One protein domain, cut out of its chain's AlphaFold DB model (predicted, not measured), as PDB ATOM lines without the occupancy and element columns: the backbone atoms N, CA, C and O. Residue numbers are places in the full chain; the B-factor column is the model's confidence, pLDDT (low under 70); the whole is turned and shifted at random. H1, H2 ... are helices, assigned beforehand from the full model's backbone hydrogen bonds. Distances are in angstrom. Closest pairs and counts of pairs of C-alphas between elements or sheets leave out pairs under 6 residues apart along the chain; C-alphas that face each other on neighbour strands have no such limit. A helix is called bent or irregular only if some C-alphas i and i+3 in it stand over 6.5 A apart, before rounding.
ATOM      1  N   GLU A 138     107.075 116.368 122.177       92.62
ATOM      2  CA  GLU A 138     106.702 114.968 122.319       92.62
ATOM      3  C   GLU A 138     107.054 114.414 123.706       92.62
ATOM      4  O   GLU A 138     106.373 113.528 124.206       92.62
ATOM      5  N   ILE A 139     108.087 114.964 124.353       90.88
ATOM      6  CA  ILE A 139     108.536 114.540 125.689       90.88
ATOM      7  C   ILE A 139     107.973 115.414 126.816       90.88
ATOM      8  O   ILE A 139     108.453 115.370 127.946       90.88
ATOM      9  N   GLN A 140     106.944 116.217 126.529       91.75
ATOM     10  CA  GLN A 140     106.387 117.163 127.492       91.75
ATOM     11  C   GLN A 140     105.834 116.483 128.753       91.75
ATOM     12  O   GLN A 140     106.132 116.941 129.851       91.75
ATOM     13  N   THR A 141     105.112 115.367 128.615       91.44
ATOM     14  CA  THR A 141     104.565 114.622 129.762       91.44
ATOM     15  C   THR A 141     105.668 114.100 130.688       91.44
ATOM     16  O   THR A 141     105.540 114.183 131.906       91.44
ATOM     17  N   ALA A 142     106.783 113.615 130.130       91.69
ATOM     18  CA  ALA A 142     107.920 113.147 130.925       91.69
ATOM     19  C   ALA A 142     108.577 114.297 131.705       91.69
ATOM     20  O   ALA A 142     108.991 114.123 132.849       91.69
ATOM     21  N   VAL A 143     108.639 115.489 131.102       92.00
ATOM     22  CA  VAL A 143     109.126 116.699 131.774       92.00
ATOM     23  C   VAL A 143     108.187 117.127 132.905       92.00
ATOM     24  O   VAL A 143     108.667 117.453 133.984       92.00
ATOM     25  N   GLU A 144     106.870 117.109 132.691       91.31
ATOM     26  CA  GLU A 144     105.874 117.430 133.727       91.31
ATOM     27  C   GLU A 144     106.010 116.502 134.938       91.31
ATOM     28  O   GLU A 144     106.158 116.982 136.060       91.31
ATOM     29  N   GLN A 145     106.080 115.190 134.704       91.81
ATOM     30  CA  GLN A 145     106.274 114.192 135.760       91.81
ATOM     31  C   GLN A 145     107.591 114.396 136.518       91.81
ATOM     32  O   GLN A 145     107.621 114.323 137.744       91.81
ATOM     33  N   ALA A 146     108.683 114.690 135.805       91.94
ATOM     34  CA  ALA A 146     109.979 114.969 136.419       91.94
ATOM     35  C   ALA A 146     109.968 116.252 137.272       91.94
ATOM     36  O   ALA A 146     110.626 116.309 138.311       91.94
ATOM     37  N   LEU A 147     109.207 117.274 136.859       90.94
ATOM     38  CA  LEU A 147     109.010 118.495 137.646       90.94
ATOM     39  C   LEU A 147     108.168 118.242 138.900       90.94
ATOM     40  O   LEU A 147     108.483 118.801 139.947       90.94
ATOM     41  N   GLU A 148     107.113 117.430 138.807       89.38
ATOM     42  CA  GLU A 148     106.265 117.059 139.950       89.38
ATOM     43  C   GLU A 148     107.006 116.190 140.968       89.38
ATOM     44  O   GLU A 148     106.825 116.355 142.171       89.38
ATOM     45  N   ALA A 149     107.873 115.297 140.490       90.12
ATOM     46  CA  ALA A 149     108.715 114.450 141.326       90.12
ATOM     47  C   ALA A 149     109.987 115.157 141.843       90.12
ATOM     48  O   ALA A 149     110.798 114.521 142.516       90.12
ATOM     49  N   GLU A 150     110.189 116.439 141.510       85.38
ATOM     50  CA  GLU A 150     111.355 117.254 141.891       85.38
ATOM     51  C   GLU A 150     112.709 116.581 141.590       85.38
ATOM     52  O   GLU A 150     113.690 116.702 142.331       85.38
ATOM     53  N   THR A 151     112.795 115.853 140.472       90.38
ATOM     54  CA  THR A 151     113.995 115.080 140.146       90.38
ATOM     55  C   THR A 151     115.138 115.985 139.693       90.38
ATOM     56  O   THR A 151     115.005 116.763 138.747       90.38
ATOM     57  N   SER A 152     116.316 115.816 140.294       87.38
ATOM     58  CA  SER A 152     117.532 116.532 139.882       87.38
ATOM     59  C   SER A 152     118.084 116.060 138.531       87.38
ATOM     60  O   SER A 152     118.766 116.819 137.841       87.38
ATOM     61  N   GLN A 153     117.784 114.823 138.132       90.88
ATOM     62  CA  GLN A 153     118.219 114.255 136.860       90.88
ATOM     63  C   GLN A 153     117.337 114.746 135.708       90.88
ATOM     64  O   GLN A 153     116.113 114.740 135.802       90.88
ATOM     65  N   ALA A 154     117.977 115.155 134.612       92.31
ATOM     66  CA  ALA A 154     117.277 115.600 133.415       92.31
ATOM     67  C   ALA A 154     116.562 114.423 132.724       92.31
ATOM     68  O   ALA A 154     117.183 113.364 132.566       92.31
ATOM     69  N   PRO A 155     115.311 114.605 132.266       93.25
ATOM     70  CA  PRO A 155     114.642 113.628 131.415       93.25
ATOM     71  C   PRO A 155     115.419 113.383 130.118       93.25
ATOM     72  O   PRO A 155     116.125 114.265 129.616       93.25
ATOM     73  N   GLU A 156     115.265 112.190 129.542       92.62
ATOM     74  CA  GLU A 156     115.877 111.863 128.255       92.62
ATOM     75  C   GLU A 156     115.424 112.858 127.170       92.62
ATOM     76  O   GLU A 156     114.244 113.181 127.051       92.62
ATOM     77  N   GLY A 157     116.378 113.386 126.399       90.12
ATOM     78  CA  GLY A 157     116.124 114.424 125.394       90.12
ATOM     79  C   GLY A 157     116.191 115.867 125.914       90.12
ATOM     80  O   GLY A 157     116.140 116.792 125.102       90.12
ATOM     81  N   VAL A 158     116.377 116.080 127.223       91.88
ATOM     82  CA  VAL A 158     116.644 117.400 127.819       91.88
ATOM     83  C   VAL A 158     118.125 117.521 128.171       91.88
ATOM     84  O   VAL A 158     118.698 116.667 128.844       91.88
ATOM     85  N   GLN A 159     118.773 118.604 127.738       92.38
ATOM     86  CA  GLN A 159     120.157 118.872 128.137       92.38
ATOM     87  C   GLN A 159     120.225 119.183 129.634       92.38
ATOM     88  O   GLN A 159     119.449 119.995 130.134       92.38
ATOM     89  N   SER A 160     121.208 118.625 130.347       90.81
ATOM     90  CA  SER A 160     121.355 118.837 131.796       90.81
ATOM     91  C   SER A 160     121.454 120.318 132.174       90.81
ATOM     92  O   SER A 160     120.853 120.743 133.150       90.81
ATOM     93  N   SER A 161     122.146 121.124 131.361       89.38
ATOM     94  CA  SER A 161     122.265 122.572 131.592       89.38
ATOM     95  C   SER A 161     120.961 123.349 131.376       89.38
ATOM     96  O   SER A 161     120.778 124.415 131.961       89.38
ATOM     97  N   ASP A 162     120.051 122.841 130.541       91.12
ATOM     98  CA  ASP A 162     118.723 123.432 130.378       91.12
ATOM     99  C   ASP A 162     117.783 122.955 131.491       91.12
ATOM    100  O   ASP A 162     116.997 123.752 131.995       91.12
ATOM    101  N   TRP A 163     117.918 121.704 131.946       94.00
ATOM    102  CA  TRP A 163     117.177 121.189 133.097       94.00
ATOM    103  C   TRP A 163     117.508 121.933 134.393       94.00
ATOM    104  O   TRP A 163     116.602 122.364 135.097       94.00
ATOM    105  N   GLU A 164     118.791 122.180 134.669       92.38
ATOM    106  CA  GLU A 164     119.221 122.984 135.822       92.38
ATOM    107  C   GLU A 164     118.589 124.384 135.810       92.38
ATOM    108  O   GLU A 164     118.082 124.846 136.832       92.38
ATOM    109  N   ARG A 165     118.540 125.033 134.639       92.81
ATOM    110  CA  ARG A 165     117.874 126.332 134.460       92.81
ATOM    111  C   ARG A 165     116.367 126.250 134.713       92.81
ATOM    112  O   ARG A 165     115.803 127.155 135.322       92.81
ATOM    113  N   VAL A 166     115.708 125.189 134.248       92.75
ATOM    114  CA  VAL A 166     114.270 124.966 134.477       92.75
ATOM    115  C   VAL A 166     113.979 124.786 135.962       92.75
ATOM    116  O   VAL A 166     113.073 125.437 136.478       92.75
ATOM    117  N   LEU A 167     114.758 123.952 136.655       91.81
ATOM    118  CA  LEU A 167     114.621 123.739 138.094       91.81
ATOM    119  C   LEU A 167     114.861 125.034 138.878       91.81
ATOM    120  O   LEU A 167     114.126 125.322 139.819       91.81
ATOM    121  N   CYS A 168     115.846 125.841 138.474       90.81
ATOM    122  CA  CYS A 168     116.093 127.154 139.069       90.81
ATOM    123  C   CYS A 168     114.875 128.075 138.923       90.81
ATOM    124  O   CYS A 168     114.299 128.501 139.921       90.81
ATOM    125  N   ALA A 169     114.397 128.256 137.689       90.44
ATOM    126  CA  ALA A 169     113.233 129.088 137.408       90.44
ATOM    127  C   ALA A 169     111.965 128.604 138.130       90.44
ATOM    128  O   ALA A 169     111.177 129.425 138.579       90.44
ATOM    129  N   ARG A 170     111.770 127.285 138.275       87.38
ATOM    130  CA  ARG A 170     110.616 126.698 138.977       87.38
ATOM    131  C   ARG A 170     110.621 126.981 140.482       87.38
ATOM    132  O   ARG A 170     109.544 127.067 141.070       87.38
ATOM    133  N   ARG A 171     111.804 127.103 141.095       86.38
ATOM    134  CA  ARG A 171     111.960 127.463 142.517       86.38
ATOM    135  C   ARG A 171     111.681 128.941 142.769       86.38
ATOM    136  O   ARG A 171     111.124 129.277 143.806       86.38
ATOM    137  N   GLU A 172     112.055 129.799 141.826       83.75
ATOM    138  CA  GLU A 172     111.870 131.251 141.922       83.75
ATOM    139  C   GLU A 172     110.449 131.688 141.545       83.75
ATOM    140  O   GLU A 172     109.874 132.572 142.176       83.75
ATOM    141  N   GLU A 173     109.864 131.069 140.517       79.50
ATOM    142  CA  GLU A 173     108.616 131.504 139.898       79.50
ATOM    143  C   GLU A 173     107.745 130.308 139.471       79.50
ATOM    144  O   GLU A 173     108.212 129.299 138.935       79.50
ATOM    145  N   ARG A 174     106.420 130.439 139.597       78.69
ATOM    146  CA  ARG A 174     105.469 129.466 139.029       78.69
ATOM    147  C   ARG A 174     105.152 129.792 137.568       78.69
ATOM    148  O   ARG A 174     104.035 130.173 137.233       78.69
ATOM    149  N   LEU A 175     106.147 129.623 136.699       84.06
ATOM    150  CA  LEU A 175     105.981 129.780 135.253       84.06
ATOM    151  C   LEU A 175     105.179 128.627 134.635       84.06
ATOM    152  O   LEU A 175     105.256 127.477 135.081       84.06
ATOM    153  N   ALA A 176     104.445 128.935 133.563       87.12
ATOM    154  CA  ALA A 176     103.789 127.929 132.742       87.12
ATOM    155  C   ALA A 176     104.823 127.130 131.933       87.12
ATOM    156  O   ALA A 176     105.878 127.639 131.545       87.12
ATOM    157  N   LEU A 177     104.508 125.876 131.609       85.50
ATOM    158  CA  LEU A 177     105.482 124.967 131.002       85.50
ATOM    159  C   LEU A 177     106.010 125.435 129.636       85.50
ATOM    160  O   LEU A 177     107.192 125.283 129.335       85.50
ATOM    161  N   HIS A 178     105.164 126.076 128.826       87.19
ATOM    162  CA  HIS A 178     105.589 126.641 127.543       87.19
ATOM    163  C   HIS A 178     106.634 127.765 127.704       87.19
ATOM    164  O   HIS A 178     107.462 127.954 126.812       87.19
ATOM    165  N   GLN A 179     106.630 128.478 128.840       87.44
ATOM    166  CA  GLN A 179     107.636 129.488 129.183       87.44
ATOM    167  C   GLN A 179     108.929 128.816 129.661       87.44
ATOM    168  O   GLN A 179     110.009 129.175 129.189       87.44
ATOM    169  N   LEU A 180     108.820 127.786 130.514       89.88
ATOM    170  CA  LEU A 180     109.958 126.972 130.972       89.88
ATOM    171  C   LEU A 180     110.714 126.326 129.801       89.88
ATOM    172  O   LEU A 180     111.941 126.252 129.794       89.88
ATOM    173  N   ARG A 181     109.988 125.935 128.751       91.06
ATOM    174  CA  ARG A 181     110.563 125.357 127.533       91.06
ATOM    175  C   ARG A 181     111.471 126.318 126.762       91.06
ATOM    176  O   ARG A 181     112.289 125.869 125.964       91.06
ATOM    177  N   ARG A 182     111.327 127.631 126.953       91.06
ATOM    178  CA  ARG A 182     112.050 128.674 126.205       91.06
ATOM    179  C   ARG A 182     112.724 129.676 127.141       91.06
ATOM    180  O   ARG A 182     112.739 130.881 126.878       91.06
ATOM    181  N   LEU A 183     113.295 129.192 128.240       90.88
ATOM    182  CA  LEU A 183     114.102 130.029 129.124       90.88
ATOM    183  C   LEU A 183     115.406 130.452 128.442       90.88
ATOM    184  O   LEU A 183     115.987 129.745 127.623       90.88
ATOM    185  N   GLY A 184     115.873 131.635 128.800       88.44
ATOM    186  CA  GLY A 184     117.096 132.230 128.288       88.44
ATOM    187  C   GLY A 184     117.399 133.494 129.073       88.44
ATOM    188  O   GLY A 184     116.623 133.826 129.971       88.44
TER     189      GLY A 184
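This is residues 138 to 184 of the 425 residues of an uncharacterized protein of Chloroflexi bacterium ADurb.Bin360 (UniProt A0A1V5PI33). Three helices, H1, H2 and the short H3, have their centres in a loose triangle with few contacts: H1 and H2 stand at a steep tilt, with Leu 147 in the last turn of H1 close to Leu 167 in the middle of H2, and after H2 the chain folds back and brings H3 close to the middle of H2, at Val 166, and near H1. The printed part has 47 residues, with three named helices in the order H1, H2, H3, no named strand, and the class all helix. It is compact, with a radius of gyration of the C-alphas of 9.5 A and spans of 23 by 20 by 19 A.

H1, residues 138 to 148, and H2, residues 160 to 172, are close but not clearly touching, the closest C-alphas being those of Leu 147 and Leu 167, 7.7 A apart. They run the same way at a steep tilt of 49 degrees. H3, residues 177 to 180, is close to H2 but not clearly touching, the closest C-alphas being those of Val 166 and Leu 180, 5.9 A apart. H1 and H3 are near each other. O i to N i+4 pairs are within hydrogen-bond range in 6 of 7 cases in H1 and 8 of 9 in H2; H3 is too short for one.

H1 begins at C-alpha 138 (106.702, 114.968, 122.319), is 17.8 A long and irregular, with C-alphas 138 and 141 7.8 A apart. H2 is 18.6 A long. H3 ends at C-alpha 180 (109.958, 126.972, 130.972).

The C-alphas farthest apart, of Glu 138 and Glu 172, are 26.0 A apart. The link from H1 to H2 is long, that from H2 to H3 tight. The printed part has no cut, and no printed residue is under 70 in pLDDT.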